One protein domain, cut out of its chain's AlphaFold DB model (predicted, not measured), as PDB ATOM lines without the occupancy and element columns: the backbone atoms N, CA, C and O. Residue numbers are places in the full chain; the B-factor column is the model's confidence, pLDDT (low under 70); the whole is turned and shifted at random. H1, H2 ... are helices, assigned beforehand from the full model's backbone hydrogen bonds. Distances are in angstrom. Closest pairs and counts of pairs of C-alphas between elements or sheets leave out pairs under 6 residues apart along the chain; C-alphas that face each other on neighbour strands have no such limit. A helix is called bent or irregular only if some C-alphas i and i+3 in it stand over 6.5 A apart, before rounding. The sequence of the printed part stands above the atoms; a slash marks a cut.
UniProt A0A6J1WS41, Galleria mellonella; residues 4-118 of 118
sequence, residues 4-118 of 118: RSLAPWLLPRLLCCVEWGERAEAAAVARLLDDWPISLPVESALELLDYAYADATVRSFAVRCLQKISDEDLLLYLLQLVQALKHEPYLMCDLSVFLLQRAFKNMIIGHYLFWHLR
ATOM      1  N   ARG A   4       3.659 -28.759  -8.500       85.50
ATOM      2  CA  ARG A   4       3.064 -27.849  -7.521       85.50
ATOM      3  C   ARG A   4       3.843 -27.826  -6.206       85.50
ATOM      4  O   ARG A   4       3.951 -26.769  -5.602       85.50
ATOM      5  N   SER A   5       4.418 -28.953  -5.776       85.62
ATOM      6  CA  SER A   5       5.227 -29.020  -4.551       85.62
ATOM      7  C   SER A   5       6.686 -28.622  -4.775       85.62
ATOM      8  O   SER A   5       7.317 -28.084  -3.870       85.62
ATOM      9  N   LEU A   6       7.215 -28.849  -5.981       89.06
ATOM     10  CA  LEU A   6       8.601 -28.524  -6.328       89.06
ATOM     11  C   LEU A   6       8.805 -27.047  -6.673       89.06
ATOM     12  O   LEU A   6       9.872 -26.512  -6.389       89.06
ATOM     13  N   ALA A   7       7.816 -26.409  -7.302       90.62
ATOM     14  CA  ALA A   7       7.898 -25.024  -7.754       90.62
ATOM     15  C   ALA A   7       6.575 -24.251  -7.571       90.62
ATOM     16  O   ALA A   7       6.040 -23.702  -8.538       90.62
ATOM     17  N   PRO A   8       6.040 -24.161  -6.336       91.81
ATOM     18  CA  PRO A   8       4.770 -23.482  -6.076       91.81
ATOM     19  C   PRO A   8       4.798 -21.993  -6.470       91.81
ATOM     20  O   PRO A   8       3.781 -21.458  -6.901       91.81
ATOM     21  N   TRP A   9       5.964 -21.338  -6.414       92.56
ATOM     22  CA  TRP A   9       6.160 -19.927  -6.789       92.56
ATOM     23  C   TRP A   9       5.942 -19.629  -8.283       92.56
ATOM     24  O   TRP A   9       5.915 -18.466  -8.673       92.56
ATOM     25  N   LEU A  10       5.807 -20.649  -9.140       93.44
ATOM     26  CA  LEU A  10       5.512 -20.467 -10.566       93.44
ATOM     27  C   LEU A  10       4.015 -20.286 -10.855       93.44
ATOM     28  O   LEU A  10       3.662 -20.046 -12.010       93.44
ATOM     29  N   LEU A  11       3.148 -20.358  -9.835       95.00
ATOM     30  CA  LEU A  11       1.707 -20.156  -9.990       95.00
ATOM     31  C   LEU A  11       1.347 -18.866 -10.751       95.00
ATOM     32  O   LEU A  11       0.580 -18.981 -11.704       95.00
ATOM     33  N   PRO A  12       1.909 -17.677 -10.440       95.69
ATOM     34  CA  PRO A  12       1.558 -16.452 -11.162       95.69
ATOM     35  C   PRO A  12       1.809 -16.578 -12.674       95.69
ATOM     36  O   PRO A  12       0.931 -16.319 -13.492       95.69
ATOM     37  N   ARG A  13       2.964 -17.141 -13.057       94.00
ATOM     38  CA  ARG A  13       3.313 -17.381 -14.468       94.00
ATOM     39  C   ARG A  13       2.376 -18.367 -15.151       94.00
ATOM     40  O   ARG A  13       2.091 -18.200 -16.330       94.00
ATOM     41  N   LEU A  14       1.928 -19.395 -14.434       94.00
ATOM     42  CA  LEU A  14       0.961 -20.357 -14.958       94.00
ATOM     43  C   LEU A  14      -0.392 -19.684 -15.210       94.00
ATOM     44  O   LEU A  14      -1.005 -19.927 -16.244       94.00
ATOM     45  N   LEU A  15      -0.829 -18.810 -14.302       95.69
ATOM     46  CA  LEU A  15      -2.088 -18.075 -14.428       95.69
ATOM     47  C   LEU A  15      -2.076 -17.056 -15.580       95.69
ATOM     48  O   LEU A  15      -3.124 -16.810 -16.172       95.69
ATOM     49  N   CYS A  16      -0.909 -16.525 -15.961       93.69
ATOM     50  CA  CYS A  16      -0.768 -15.693 -17.163       93.69
ATOM     51  C   CYS A  16      -1.064 -16.443 -18.473       93.69
ATOM     52  O   CYS A  16      -1.302 -15.803 -19.495       93.69
ATOM     53  N   CYS A  17      -1.025 -17.778 -18.466       93.88
ATOM     54  CA  CYS A  17      -1.313 -18.599 -19.642       93.88
ATOM     55  C   CYS A  17      -2.800 -18.961 -19.784       93.88
ATOM     56  O   CYS A  17      -3.153 -19.620 -20.756       93.88
ATOM     57  N   VAL A  18      -3.644 -18.594 -18.815       94.94
ATOM     58  CA  VAL A  18      -5.065 -18.966 -18.777       94.94
ATOM     59  C   VAL A  18      -5.892 -17.990 -19.610       94.94
ATOM     60  O   VAL A  18      -5.798 -16.774 -19.430       94.94
ATOM     61  N   GLU A  19      -6.761 -18.512 -20.473       94.69
ATOM     62  CA  GLU A  19      -7.753 -17.708 -21.179       94.69
ATOM     63  C   GLU A  19      -8.978 -17.469 -20.284       94.69
ATOM     64  O   GLU A  19      -9.967 -18.195 -20.308       94.69
ATOM     65  N   TRP A  20      -8.933 -16.400 -19.485       93.69
ATOM     66  CA  TRP A  20      -9.988 -16.053 -18.516       93.69
ATOM     67  C   TRP A  20     -11.372 -15.772 -19.129       93.69
ATOM     68  O   TRP A  20     -12.372 -15.748 -18.410       93.69
ATOM     69  N   GLY A  21     -11.450 -15.556 -20.447       93.56
ATOM     70  CA  GLY A  21     -12.716 -15.443 -21.178       93.56
ATOM     71  C   GLY A  21     -13.429 -16.785 -21.377       93.56
ATOM     72  O   GLY A  21     -14.655 -16.810 -21.513       93.56
ATOM     73  N   GLU A  22     -12.689 -17.896 -21.354       96.31
ATOM     74  CA  GLU A  22     -13.233 -19.243 -21.484       96.31
ATOM     75  C   GLU A  22     -13.607 -19.799 -20.105       96.31
ATOM     76  O   GLU A  22     -12.774 -20.003 -19.215       96.31
ATOM     77  N   ARG A  23     -14.898 -20.088 -19.915       93.81
ATOM     78  CA  ARG A  23     -15.431 -20.536 -18.620       93.81
ATOM     79  C   ARG A  23     -14.830 -21.865 -18.185       93.81
ATOM     80  O   ARG A  23     -14.664 -22.088 -16.986       93.81
ATOM     81  N   ALA A  24     -14.535 -22.754 -19.133       95.94
ATOM     82  CA  ALA A  24     -13.941 -24.048 -18.826       95.94
ATOM     83  C   ALA A  24     -12.527 -23.910 -18.236       95.94
ATOM     84  O   ALA A  24     -12.199 -24.628 -17.286       95.94
ATOM     85  N   GLU A  25     -11.722 -22.977 -18.753       94.88
ATOM     86  CA  GLU A  25     -10.369 -22.716 -18.258       94.88
ATOM     87  C   GLU A  25     -10.387 -22.008 -16.904       94.88
ATOM     88  O   GLU A  25      -9.738 -22.474 -15.965       94.88
ATOM     89  N   ALA A  26     -11.211 -20.968 -16.749       93.94
ATOM     90  CA  ALA A  26     -11.387 -20.292 -15.464       93.94
ATOM     91  C   ALA A  26     -11.837 -21.273 -14.361       93.94
ATOM     92  O   ALA A  26     -11.280 -21.304 -13.262       93.94
ATOM     93  N   ALA A  27     -12.784 -22.169 -14.669       94.31
ATOM     94  CA  ALA A  27     -13.212 -23.214 -13.738       94.31
ATOM     95  C   ALA A  27     -12.115 -24.259 -13.454       94.31
ATOM     96  O   ALA A  27     -12.089 -24.860 -12.377       94.31
ATOM     97  N   ALA A  28     -11.206 -24.508 -14.403       94.94
ATOM     98  CA  ALA A  28     -10.067 -25.391 -14.184       94.94
ATOM     99  C   ALA A  28      -9.057 -24.789 -13.201       94.94
ATOM    100  O   ALA A  28      -8.506 -25.541 -12.394       94.94
ATOM    101  N   VAL A  29      -8.871 -23.465 -13.207       95.75
ATOM    102  CA  VAL A  29      -8.033 -22.776 -12.216       95.75
ATOM    103  C   VAL A  29      -8.578 -22.959 -10.805       95.75
ATOM    104  O   VAL A  29      -7.809 -23.298  -9.913       95.75
ATOM    105  N   ALA A  30      -9.887 -22.816 -10.591       93.62
ATOM    106  CA  ALA A  30     -10.468 -23.020  -9.262       93.62
ATOM    107  C   ALA A  30     -10.129 -24.413  -8.696       93.62
ATOM    108  O   ALA A  30      -9.592 -24.525  -7.597       93.62
ATOM    109  N   ARG A  31     -10.311 -25.464  -9.508       93.94
ATOM    110  CA  ARG A  31      -9.933 -26.842  -9.141       93.94
ATOM    111  C   ARG A  31      -8.430 -27.012  -8.925       93.94
ATOM    112  O   ARG A  31      -8.012 -27.799  -8.087       93.94
ATOM    113  N   LEU A  32      -7.605 -26.310  -9.701       94.06
ATOM    114  CA  LEU A  32      -6.153 -26.330  -9.537       94.06
ATOM    115  C   LEU A  32      -5.737 -25.741  -8.182       94.06
ATOM    116  O   LEU A  32      -4.837 -26.282  -7.541       94.06
ATOM    117  N   LEU A  33      -6.375 -24.641  -7.772       95.44
ATOM    118  CA  LEU A  33      -6.077 -23.926  -6.530       95.44
ATOM    119  C   LEU A  33      -6.559 -24.664  -5.277       95.44
ATOM    120  O   LEU A  33      -5.954 -24.485  -4.220       95.44
ATOM    121  N   ASP A  34      -7.583 -25.515  -5.384       92.56
ATOM    122  CA  ASP A  34      -8.028 -26.374  -4.275       92.56
ATOM    123  C   ASP A  34      -6.900 -27.287  -3.766       92.56
ATOM    124  O   ASP A  34      -6.736 -27.459  -2.556       92.56
ATOM    125  N   ASP A  35      -6.070 -27.785  -4.687       91.00
ATOM    126  CA  ASP A  35      -4.943 -28.675  -4.401       91.00
ATOM    127  C   ASP A  35      -3.582 -27.950  -4.362       91.00
ATOM    128  O   ASP A  35      -2.543 -28.589  -4.163       91.00
ATOM    129  N   TRP A  36      -3.531 -26.633  -4.602       93.94
ATOM    130  CA  TRP A  36      -2.253 -25.918  -4.660       93.94
ATOM    131  C   TRP A  36      -1.681 -25.685  -3.252       93.94
ATOM    132  O   TRP A  36      -2.408 -25.260  -2.346       93.94
ATOM    133  N   PRO A  37      -0.370 -25.905  -3.025       92.31
ATOM    134  CA  PRO A  37       0.234 -25.664  -1.721       92.31
ATOM    135  C   PRO A  37       0.067 -24.214  -1.255       92.31
ATOM    136  O   PRO A  37       0.499 -23.274  -1.914       92.31
ATOM    137  N   ILE A  38      -0.493 -24.035  -0.056       89.81
ATOM    138  CA  ILE A  38      -0.735 -22.708   0.544       89.81
ATOM    139  C   ILE A  38       0.583 -22.036   0.995       89.81
ATOM    140  O   ILE A  38       0.603 -20.861   1.342       89.81
ATOM    141  N   SER A  39       1.705 -22.759   1.010       86.69
ATOM    142  CA  SER A  39       3.032 -22.246   1.382       86.69
ATOM    143  C   SER A  39       3.721 -21.516   0.221       86.69
ATOM    144  O   SER A  39       4.820 -21.896  -0.187       86.69
ATOM    145  N   LEU A  40       3.064 -20.500  -0.340       92.12
ATOM    146  CA  LEU A  40       3.715 -19.601  -1.288       92.12
ATOM    147  C   LEU A  40       4.661 -18.635  -0.565       92.12
ATOM    148  O   LEU A  40       4.347 -18.210   0.549       92.12
ATOM    149  N   PRO A  41       5.774 -18.234  -1.207       92.56
ATOM    150  CA  PRO A  41       6.509 -17.044  -0.799       92.56
ATOM    151  C   PRO A  41       5.578 -15.830  -0.746       92.56
ATOM    152  O   PRO A  41       4.650 -15.715  -1.557       92.56
ATOM    153  N   VAL A  42       5.831 -14.915   0.190       93.62
ATOM    154  CA  VAL A  42       4.983 -13.732   0.396       93.62
ATOM    155  C   VAL A  42       4.950 -12.870  -0.861       93.62
ATOM    156  O   VAL A  42       3.895 -12.380  -1.244       93.62
ATOM    157  N   GLU A  43       6.074 -12.772  -1.564       93.75
ATOM    158  CA  GLU A  43       6.219 -12.030  -2.814       93.75
ATOM    159  C   GLU A  43       5.299 -12.583  -3.905       93.75
ATOM    160  O   GLU A  43       4.629 -11.819  -4.592       93.75
ATOM    161  N   SER A  44       5.214 -13.912  -4.030       95.25
ATOM    162  CA  SER A  44       4.313 -14.555  -4.991       95.25
ATOM    163  C   SER A  44       2.849 -14.350  -4.608       95.25
ATOM    164  O   SER A  44       2.022 -14.119  -5.481       95.25
ATOM    165  N   ALA A  45       2.511 -14.411  -3.318       96.25
ATOM    166  CA  ALA A  45       1.150 -14.128  -2.866       96.25
ATOM    167  C   ALA A  45       0.763 -12.656  -3.101       96.25
ATOM    168  O   ALA A  45      -0.360 -12.379  -3.508       96.25
ATOM    169  N   LEU A  46       1.692 -11.717  -2.901       95.56
ATOM    170  CA  LEU A  46       1.491 -10.300  -3.212       95.56
ATOM    171  C   LEU A  46       1.307 -10.061  -4.712       95.56
ATOM    172  O   LEU A  46       0.441  -9.276  -5.086       95.56
ATOM    173  N   GLU A  47       2.072 -10.749  -5.564       95.94
ATOM    174  CA  GLU A  47       1.913 -10.674  -7.020       95.94
ATOM    175  C   GLU A  47       0.490 -11.065  -7.444       95.94
ATOM    176  O   GLU A  47      -0.130 -10.368  -8.240       95.94
ATOM    177  N   LEU A  48      -0.076 -12.118  -6.844       96.94
ATOM    178  CA  LEU A  48      -1.451 -12.566  -7.109       96.94
ATOM    179  C   LEU A  48      -2.543 -11.586  -6.636       96.94
ATOM    180  O   LEU A  48      -3.720 -11.804  -6.922       96.94
ATOM    181  N   LEU A  49      -2.180 -10.523  -5.912       96.75
ATOM    182  CA  LEU A  49      -3.081  -9.435  -5.523       96.75
ATOM    183  C   LEU A  49      -2.953  -8.200  -6.429       96.75
ATOM    184  O   LEU A  49      -3.689  -7.225  -6.238       96.75
ATOM    185  N   ASP A  50      -2.062  -8.226  -7.419       94.19
ATOM    186  CA  ASP A  50      -1.900  -7.142  -8.386       94.19
ATOM    187  C   ASP A  50      -3.116  -7.033  -9.331       94.19
ATOM    188  O   ASP A  50      -3.942  -7.945  -9.434       94.19
ATOM    189  N   TYR A  51      -3.239  -5.913 -10.049       90.44
ATOM    190  CA  TYR A  51      -4.332  -5.649 -10.991       90.44
ATOM    191  C   TYR A  51      -4.403  -6.677 -12.132       90.44
ATOM    192  O   TYR A  51      -5.465  -6.859 -12.727       90.44
ATOM    193  N   ALA A  52      -3.284  -7.344 -12.442       91.56
ATOM    194  CA  ALA A  52      -3.211  -8.390 -13.458       91.56
ATOM    195  C   ALA A  52      -4.030  -9.644 -13.089       91.56
ATOM    196  O   ALA A  52      -4.415 -10.404 -13.975       91.56
ATOM    197  N   TYR A  53      -4.340  -9.840 -11.801       93.88
ATOM    198  CA  TYR A  53      -5.056 -11.004 -11.283       93.88
ATOM    199  C   TYR A  53      -6.380 -10.569 -10.636       93.88
ATOM    200  O   TYR A  53      -6.495 -10.366  -9.425       93.88
ATOM    201  N   ALA A  54      -7.406 -10.402 -11.474       91.56
ATOM    202  CA  ALA A  54      -8.727  -9.936 -11.045       91.56
ATOM    203  C   ALA A  54      -9.664 -11.059 -10.556       91.56
ATOM    204  O   ALA A  54     -10.686 -10.772  -9.932       91.56
ATOM    205  N   ASP A  55      -9.345 -12.327 -10.838       94.44
ATOM    206  CA  ASP A  55     -10.200 -13.458 -10.468       94.44
ATOM    207  C   ASP A  55     -10.302 -13.631  -8.944       94.44
ATOM    208  O   ASP A  55      -9.298 -13.720  -8.232       94.44
ATOM    209  N   ALA A  56     -11.532 -13.716  -8.438       93.75
ATOM    210  CA  ALA A  56     -11.798 -13.783  -7.004       93.75
ATOM    211  C   ALA A  56     -11.216 -15.046  -6.344       93.75
ATOM    212  O   ALA A  56     -10.785 -14.988  -5.193       93.75
ATOM    213  N   THR A  57     -11.161 -16.172  -7.062       95.38
ATOM    214  CA  THR A  57     -10.610 -17.432  -6.538       95.38
ATOM    215  C   THR A  57      -9.102 -17.319  -6.353       95.38
ATOM    216  O   THR A  57      -8.570 -17.728  -5.320       95.38
ATOM    217  N   VAL A  58      -8.414 -16.701  -7.321       96.88
ATOM    218  CA  VAL A  58      -6.977 -16.402  -7.232       96.88
ATOM    219  C   VAL A  58      -6.683 -15.466  -6.061       96.88
ATOM    220  O   VAL A  58      -5.807 -15.762  -5.245       96.88
ATOM    221  N   ARG A  59      -7.440 -14.371  -5.923       96.94
ATOM    222  CA  ARG A  59      -7.239 -13.399  -4.834       96.94
ATOM    223  C   ARG A  59      -7.514 -14.017  -3.463       96.94
ATOM    224  O   ARG A  59      -6.728 -13.825  -2.536       96.94
ATOM    225  N   SER A  60      -8.565 -14.828  -3.341       96.50
ATOM    226  CA  SER A  60      -8.862 -15.576  -2.113       96.50
ATOM    227  C   SER A  60      -7.727 -16.531  -1.738       96.50
ATOM    228  O   SER A  60      -7.287 -16.587  -0.584       96.50
ATOM    229  N   PHE A  61      -7.182 -17.247  -2.724       97.44
ATOM    230  CA  PHE A  61      -6.030 -18.120  -2.530       97.44
ATOM    231  C   PHE A  61      -4.791 -17.348  -2.050       97.44
ATOM    232  O   PHE A  61      -4.153 -17.760  -1.079       97.44
ATOM    233  N   ALA A  62      -4.493 -16.195  -2.652       97.44
ATOM    234  CA  ALA A  62      -3.392 -15.336  -2.226       97.44
ATOM    235  C   ALA A  62      -3.527 -14.909  -0.754       97.44
ATOM    236  O   ALA A  62      -2.581 -15.036   0.025       97.44
ATOM    237  N   VAL A  63      -4.724 -14.492  -0.326       97.50
ATOM    238  CA  VAL A  63      -4.982 -14.134   1.079       97.50
ATOM    239  C   VAL A  63      -4.815 -15.342   2.006       97.50
ATOM    240  O   VAL A  63      -4.222 -15.209   3.076       97.50
ATOM    241  N   ARG A  64      -5.255 -16.544   1.604       97.06
ATOM    242  CA  ARG A  64      -5.023 -17.785   2.372       97.06
ATOM    243  C   ARG A  64      -3.532 -18.087   2.562       97.06
ATOM    244  O   ARG A  64      -3.156 -18.584   3.624       97.06
ATOM    245  N   CYS A  65      -2.682 -17.778   1.582       96.31
ATOM    246  CA  CYS A  65      -1.226 -17.868   1.736       96.31
ATOM    247  C   CYS A  65      -0.711 -16.865   2.780       96.31
ATOM    248  O   CYS A  65       0.038 -17.239   3.683       96.31
ATOM    249  N   LEU A  66      -1.180 -15.616   2.713       97.12
ATOM    250  CA  LEU A  66      -0.784 -14.539   3.627       97.12
ATOM    251  C   LEU A  66      -1.255 -14.755   5.072       97.12
ATOM    252  O   LEU A  66      -0.615 -14.283   6.007       97.12
ATOM    253  N   GLN A  67      -2.330 -15.511   5.298       95.94
ATOM    254  CA  GLN A  67      -2.826 -15.809   6.648       95.94
ATOM    255  C   GLN A  67      -1.790 -16.495   7.555       95.94
ATOM    256  O   GLN A  67      -1.922 -16.418   8.777       95.94
ATOM    257  N   LYS A  68      -0.768 -17.145   6.983       91.50
ATOM    258  CA  LYS A  68       0.263 -17.884   7.728       91.50
ATOM    259  C   LYS A  68       1.498 -17.059   8.096       91.50
ATOM    260  O   LYS A  68       2.334 -17.564   8.841       91.50
ATOM    261  N   ILE A  69       1.634 -15.835   7.584       95.38
ATOM    262  CA  ILE A  69       2.828 -15.008   7.817       95.38
ATOM    263  C   ILE A  69       2.814 -14.417   9.230       95.38
ATOM    264  O   ILE A  69       1.733 -14.150   9.778       95.38
ATOM    265  N   SER A  70       3.995 -14.183   9.806       96.88
ATOM    266  CA  SER A  70       4.132 -13.574  11.133       96.88
ATOM    267  C   SER A  70       3.647 -12.122  11.144       96.88
ATOM    268  O   SER A  70       3.388 -11.521  10.100       96.88
ATOM    269  N   ASP A  71       3.456 -11.553  12.334       97.69
ATOM    270  CA  ASP A  71       3.118 -10.132  12.452       97.69
ATOM    271  C   ASP A  71       4.292  -9.234  12.027       97.69
ATOM    272  O   ASP A  71       4.045  -8.164  11.470       97.69
ATOM    273  N   GLU A  72       5.547  -9.668  12.218       97.44
ATOM    274  CA  GLU A  72       6.718  -8.924  11.734       97.44
ATOM    275  C   GLU A  72       6.776  -8.887  10.202       97.44
ATOM    276  O   GLU A  72       6.949  -7.812   9.623       97.44
ATOM    277  N   ASP A  73       6.569 -10.033   9.545       96.62
ATOM    278  CA  ASP A  73       6.538 -10.108   8.082       96.62
ATOM    279  C   ASP A  73       5.358  -9.299   7.540       96.62
ATOM    280  O   ASP A  73       5.508  -8.516   6.606       96.62
ATOM    281  N   LEU A  74       4.179  -9.409   8.161       97.88
ATOM    282  CA  LEU A  74       3.021  -8.616   7.757       97.88
ATOM    283  C   LEU A  74       3.310  -7.110   7.822       97.88
ATOM    284  O   LEU A  74       2.932  -6.391   6.901       97.88
ATOM    285  N   LEU A  75       3.993  -6.626   8.863       98.00
ATOM    286  CA  LEU A  75       4.386  -5.216   8.964       98.00
ATOM    287  C   LEU A  75       5.333  -4.791   7.834       98.00
ATOM    288  O   LEU A  75       5.183  -3.682   7.322       98.00
ATOM    289  N   LEU A  76       6.255  -5.663   7.411       97.75
ATOM    290  CA  LEU A  76       7.181  -5.386   6.307       97.75
ATOM    291  C   LEU A  76       6.449  -5.141   4.977       97.75
ATOM    292  O   LEU A  76       6.857  -4.271   4.207       97.75
ATOM    293  N   TYR A  77       5.361  -5.876   4.726       97.69
ATOM    294  CA  TYR A  77       4.587  -5.801   3.478       97.69
ATOM    295  C   TYR A  77       3.260  -5.028   3.605       97.69
ATOM    296  O   TYR A  77       2.466  -4.985   2.660       97.69
ATOM    297  N   LEU A  78       2.983  -4.420   4.765       98.19
ATOM    298  CA  LEU A  78       1.680  -3.820   5.067       98.19
ATOM    299  C   LEU A  78       1.315  -2.708   4.081       98.19
ATOM    300  O   LEU A  78       0.170  -2.622   3.641       98.19
ATOM    301  N   LEU A  79       2.287  -1.879   3.693       97.88
ATOM    302  CA  LEU A  79       2.063  -0.798   2.737       97.88
ATOM    303  C   LEU A  79       1.593  -1.337   1.379       97.88
ATOM    304  O   LEU A  79       0.648  -0.801   0.800       97.88
ATOM    305  N   GLN A  80       2.232  -2.397   0.885       97.44
ATOM    306  CA  GLN A  80       1.920  -3.042  -0.388       97.44
ATOM    307  C   GLN A  80       0.526  -3.672  -0.344       97.44
ATOM    308  O   GLN A  80      -0.248  -3.499  -1.280       97.44
ATOM    309  N   LEU A  81       0.162  -4.313   0.770       97.69
ATOM    310  CA  LEU A  81      -1.182  -4.858   0.979       97.69
ATOM    311  C   LEU A  81      -2.252  -3.758   1.002       97.69
ATOM    312  O   LEU A  81      -3.322  -3.927   0.422       97.69
ATOM    313  N   VAL A  82      -1.958  -2.601   1.603       97.50
ATOM    314  CA  VAL A  82      -2.859  -1.441   1.551       97.50
ATOM    315  C   VAL A  82      -2.990  -0.895   0.128       97.50
ATOM    316  O   VAL A  82      -4.080  -0.488  -0.266       97.50
ATOM    317  N   GLN A  83      -1.923  -0.910  -0.678       96.38
ATOM    318  CA  GLN A  83      -2.045  -0.545  -2.094       96.38
ATOM    319  C   GLN A  83      -2.884  -1.563  -2.871       96.38
ATOM    320  O   GLN A  83      -3.720  -1.154  -3.672       96.38
ATOM    321  N   ALA A  84      -2.738  -2.861  -2.592       95.94
ATOM    322  CA  ALA A  84      -3.522  -3.910  -3.236       95.94
ATOM    323  C   ALA A  84      -5.037  -3.764  -2.996       95.94
ATOM    324  O   ALA A  84      -5.819  -4.073  -3.893       95.94
ATOM    325  N   LEU A  85      -5.464  -3.193  -1.859       96.12
ATOM    326  CA  LEU A  85      -6.879  -2.862  -1.611       96.12
ATOM    327  C   LEU A  85      -7.476  -1.922  -2.672       96.12
ATOM    328  O   LEU A  85      -8.677  -1.969  -2.914       96.12
ATOM    329  N   LYS A  86      -6.666  -1.082  -3.330       93.75
ATOM    330  CA  LYS A  86      -7.139  -0.176  -4.394       93.75
ATOM    331  C   LYS A  86      -7.552  -0.917  -5.666       93.75
ATOM    332  O   LYS A  86      -8.256  -0.345  -6.493       93.75
ATOM    333  N   HIS A  87      -7.096  -2.157  -5.825       92.50
ATOM    334  CA  HIS A  87      -7.415  -3.022  -6.958       92.50
ATOM    335  C   HIS A  87      -8.544  -4.008  -6.642       92.50
ATOM    336  O   HIS A  87      -8.932  -4.792  -7.506       92.50
ATOM    337  N   GLU A  88      -9.092  -3.972  -5.424       91.75
ATOM    338  CA  GLU A  88     -10.208  -4.826  -5.040       91.75
ATOM    339  C   GLU A  88     -11.523  -4.294  -5.626       91.75
ATOM    340  O   GLU A  88     -11.861  -3.123  -5.429       91.75
ATOM    341  N   PRO A  89     -12.308  -5.136  -6.322       87.25
ATOM    342  CA  PRO A  89     -13.562  -4.706  -6.938       87.25
ATOM    343  C   PRO A  89     -14.671  -4.431  -5.911       87.25
ATOM    344  O   PRO A  89     -15.642  -3.740  -6.220       87.25
ATOM    345  N   TYR A  90     -14.542  -4.968  -4.694       91.12
ATOM    346  CA  TYR A  90     -15.544  -4.865  -3.635       91.12
ATOM    347  C   TYR A  90     -14.905  -4.461  -2.309       91.12
ATOM    348  O   TYR A  90     -13.811  -4.904  -1.971       91.12
ATOM    349  N   LEU A  91     -15.640  -3.675  -1.518       90.88
ATOM    350  CA  LEU A  91     -15.197  -3.243  -0.188       90.88
ATOM    351  C   LEU A  91     -15.020  -4.416   0.783       90.88
ATOM    352  O   LEU A  91     -14.084  -4.421   1.571       90.88
ATOM    353  N   MET A  92     -15.932  -5.391   0.740       93.31
ATOM    354  CA  MET A  92     -15.894  -6.591   1.583       93.31
ATOM    355  C   MET A  92     -15.180  -7.727   0.845       93.31
ATOM    356  O   MET A  92     -15.813  -8.684   0.405       93.31
ATOM    357  N   CYS A  93     -13.868  -7.594   0.672       95.50
ATOM    358  CA  CYS A  93     -13.005  -8.615   0.072       95.50
ATOM    359  C   CYS A  93     -12.173  -9.357   1.130       95.50
ATOM    360  O   CYS A  93     -11.942  -8.833   2.227       95.50
ATOM    361  N   ASP A  94     -11.660 -10.542   0.789       97.31
ATOM    362  CA  ASP A  94     -10.852 -11.363   1.702       97.31
ATOM    363  C   ASP A  94      -9.638 -10.602   2.254       97.31
ATOM    364  O   ASP A  94      -9.311 -10.729   3.436       97.31
ATOM    365  N   LEU A  95      -9.008  -9.755   1.429       97.69
ATOM    366  CA  LEU A  95      -7.859  -8.943   1.830       97.69
ATOM    367  C   LEU A  95      -8.236  -7.921   2.912       97.69
ATOM    368  O   LEU A  95      -7.536  -7.800   3.918       97.69
ATOM    369  N   SER A  96      -9.361  -7.217   2.746       97.38
ATOM    370  CA  SER A  96      -9.849  -6.247   3.737       97.38
ATOM    371  C   SER A  96     -10.167  -6.920   5.075       97.38
ATOM    372  O   SER A  96      -9.764  -6.435   6.134       97.38
ATOM    373  N   VAL A  97     -10.818  -8.086   5.027       98.00
ATOM    374  CA  VAL A  97     -11.183  -8.866   6.212       98.00
ATOM    375  C   VAL A  97      -9.928  -9.359   6.925       98.00
ATOM    376  O   VAL A  97      -9.825  -9.216   8.143       98.00
ATOM    377  N   PHE A  98      -8.948  -9.877   6.183       98.19
ATOM    378  CA  PHE A  98      -7.662 -10.314   6.725       98.19
ATOM    379  C   PHE A  98      -6.924  -9.180   7.449       98.19
ATOM    380  O   PHE A  98      -6.537  -9.344   8.610       98.19
ATOM    381  N   LEU A  99      -6.762  -8.022   6.801       98.31
ATOM    382  CA  LEU A  99      -6.047  -6.883   7.380       98.31
ATOM    383  C   LEU A  99      -6.732  -6.370   8.652       98.31
ATOM    384  O   LEU A  99      -6.064  -6.146   9.663       98.31
ATOM    385  N   LEU A 100      -8.064  -6.259   8.639       98.19
ATOM    386  CA  LEU A 100      -8.835  -5.857   9.816       98.19
ATOM    387  C   LEU A 100      -8.706  -6.878  10.954       98.19
ATOM    388  O   LEU A 100      -8.465  -6.495  12.096       98.19
ATOM    389  N   GLN A 101      -8.796  -8.178  10.663       98.25
ATOM    390  CA  GLN A 101      -8.618  -9.227  11.671       98.25
ATOM    391  C   GLN A 101      -7.230  -9.189  12.325       98.25
ATOM    392  O   GLN A 101      -7.127  -9.402  13.535       98.25
ATOM    393  N   ARG A 102      -6.167  -8.920  11.555       98.19
ATOM    394  CA  ARG A 102      -4.801  -8.778  12.090       98.19
ATOM    395  C   ARG A 102      -4.663  -7.507  12.927       98.19
ATOM    396  O   ARG A 102      -4.167  -7.576  14.048       98.19
ATOM    397  N   ALA A 103      -5.198  -6.384  12.452       98.25
ATOM    398  CA  ALA A 103      -5.218  -5.120  13.186       98.25
ATOM    399  C   ALA A 103      -5.968  -5.205  14.530       98.25
ATOM    400  O   ALA A 103      -5.510  -4.642  15.522       98.25
ATOM    401  N   PHE A 104      -7.083  -5.942  14.598       98.06
ATOM    402  CA  PHE A 104      -7.819  -6.144  15.854       98.06
ATOM    403  C   PHE A 104      -7.059  -6.994  16.879       98.06
ATOM    404  O   PHE A 104      -7.296  -6.859  18.078       98.06
ATOM    405  N   LYS A 105      -6.158  -7.873  16.428       98.00
ATOM    406  CA  LYS A 105      -5.353  -8.739  17.304       98.00
ATOM    407  C   LYS A 105      -4.030  -8.098  17.722       98.00
ATOM    408  O   LYS A 105      -3.497  -8.457  18.767       98.00
ATOM    409  N   ASN A 106      -3.515  -7.158  16.932       98.19
ATOM    410  CA  ASN A 106      -2.238  -6.502  17.172       98.19
ATOM    411  C   ASN A 106      -2.351  -4.985  16.953       98.19
ATOM    412  O   ASN A 106      -2.454  -4.498  15.826       98.19
ATOM    413  N   MET A 107      -2.271  -4.229  18.051       97.81
ATOM    414  CA  MET A 107      -2.410  -2.771  18.050       97.81
ATOM    415  C   MET A 107      -1.340  -2.060  17.207       97.81
ATOM    416  O   MET A 107      -1.619  -0.996  16.660       97.81
ATOM    417  N   ILE A 108      -0.137  -2.631  17.072       98.38
ATOM    418  CA  ILE A 108       0.927  -2.055  16.237       98.38
ATOM    419  C   ILE A 108       0.499  -2.103  14.769       98.38
ATOM    420  O   ILE A 108       0.517  -1.079  14.088       98.38
ATOM    421  N   ILE A 109       0.023  -3.263  14.307       98.69
ATOM    422  CA  ILE A 109      -0.525  -3.421  12.952       98.69
ATOM    423  C   ILE A 109      -1.711  -2.481  12.751       98.69
ATOM    424  O   ILE A 109      -1.777  -1.793  11.738       98.69
ATOM    425  N   GLY A 110      -2.616  -2.399  13.730       98.44
ATOM    426  CA  GLY A 110      -3.757  -1.485  13.671       98.44
ATOM    427  C   GLY A 110      -3.355  -0.015  13.538       98.44
ATOM    428  O   GLY A 110      -3.936   0.703  12.728       98.44
ATOM    429  N   HIS A 111      -2.331   0.425  14.275       98.38
ATOM    430  CA  HIS A 111      -1.801   1.785  14.184       98.38
ATOM    431  C   HIS A 111      -1.269   2.095  12.781       98.38
ATOM    432  O   HIS A 111      -1.671   3.094  12.184       98.38
ATOM    433  N   TYR A 112      -0.401   1.239  12.233       98.56
ATOM    434  CA  TYR A 112       0.150   1.456  10.894       98.56
ATOM    435  C   TYR A 112      -0.919   1.354   9.804       98.56
ATOM    436  O   TYR A 112      -0.955   2.196   8.911       98.56
ATOM    437  N   LEU A 113      -1.835   0.384   9.906       98.56
ATOM    438  CA  LEU A 113      -2.940   0.232   8.962       98.56
ATOM    439  C   LEU A 113      -3.809   1.495   8.922       98.56
ATOM    440  O   LEU A 113      -4.113   1.987   7.839       98.56
ATOM    441  N   PHE A 114      -4.163   2.054  10.084       98.38
ATOM    442  CA  PHE A 114      -4.925   3.302  10.162       98.38
ATOM    443  C   PHE A 114      -4.223   4.449   9.427       98.38
ATOM    444  O   PHE A 114      -4.847   5.135   8.621       98.38
ATOM    445  N   TRP A 115      -2.925   4.647   9.673       98.31
ATOM    446  CA  TRP A 115      -2.177   5.743   9.054       98.31
ATOM    447  C   TRP A 115      -1.905   5.540   7.567       98.31
ATOM    448  O   TRP A 115      -1.787   6.523   6.849       98.31
ATOM    449  N   HIS A 116      -1.829   4.300   7.086       97.94
ATOM    450  CA  HIS A 116      -1.724   4.036   5.653       97.94
ATOM    451  C   HIS A 116      -3.036   4.279   4.892       97.94
ATOM    452  O   HIS A 116      -2.993   4.500   3.683       97.94
ATOM    453  N   LEU A 117      -4.185   4.223   5.575       96.38
ATOM    454  CA  LEU A 117      -5.506   4.467   4.983       96.38
ATOM    455  C   LEU A 117      -5.963   5.931   5.070       96.38
ATOM    456  O   LEU A 117      -6.868   6.317   4.332       96.38
ATOM    457  N   ARG A 118      -5.390   6.712   5.991       91.75
ATOM    458  CA  ARG A 118      -5.741   8.115   6.236       91.75
ATOM    459  C   ARG A 118      -5.078   9.061   5.241       91.75
ATOM    460  O   ARG A 118      -5.778  10.012   4.831       91.75
TER     461      ARG A 118
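AT A GLANCE: This is residues 4 to 118 of the 118 residues of a protein of Galleria mellonella (UniProt A0A6J1WS41). The chain winds as a short solenoid of helix pairs, making a slab two layers thick: H2, H4 and H6 form a row in one layer, and H1, H3, H5 and H7 form a row running the opposite way in the other. H1 and H2 are at one end of the long axis, H3 and H4 in the middle, and H5 and H6 with H7 at the other end. The printed part has 115 residues with seven named helices, H1 to H7 in chain order, and no named strand; its class is all helix. It is compact, with a radius of gyration of the C-alphas of 14.5 A and spans of 43 by 30 by 18 A.

IN THESE COORDINATES: H1, residues 8 to 15, begins with C-alpha 8 at (4.770, -23.482, -6.076); it is irregular, with C-alphas 9 and 12 7.2 A apart. H2, residues 23 to 34, is 17.2 A long. H3 is residues 42 to 47, and H4, residues 56 to 66, is 15.3 A long. H5, residues 71 to 87, is the longest at 23.2 A; it has a kink of 59 degrees near residue 78 and is irregular, with C-alphas 76 and 79 7.7 A apart. H6, residues 94 to 105, is 16.7 A long. H7, residues 107 to 117, is 15.3 A long and ends with C-alpha 117 at (-5.506, 4.467, 4.983).

HOW THE PARTS SIT: H4 and H6 are the hubs, touching three helices each. They touch each other through residues 94 to 98 of H6 alone, the closest C-alphas being those of Val 63 and Leu 95 at 6.0 A, and run the same way at a shallow tilt of 28 degrees. H4 and H3 form a helical hairpin, with C-alphas 45 and 62 closest at 4.7 A. H2 touches H4 with residues 30 to 33 alone, C-alphas 30 and 57 being closest at 6.2 A. H1 touches H3, C-alphas 9 and 44 being closest at 6.0 A, but is close to H2 without clearly touching it, C-alphas 15 and 29 being closest at 7.9 A. H5, H6 and H7 form an up-and-down bundle, each helix running against the one before. H5 and H6 only just touch, with 3 pairs of C-alphas within 8 A, Leu 85 and Ser 96 closest at 7.0 A. H6 and H7 are a hairpin, C-alphas 103 and 110 being closest at 3.9 A. H7 also touches H5, C-alphas 109 and 75 being closest at 6.6 A. H1 and H7 are apart. Every O i to N i+4 pair is within hydrogen-bond range in H2, H3, H4, H6 and H7; in H1 2 of 4 are, in H5 9 of 13.

THE WHOLE: The C-alphas of Glu 22 and Met 107, the two farthest apart, are 44.2 A apart. The printed part has no cut and no long link. Its mean pLDDT is 95.1, and no printed residue is under 70.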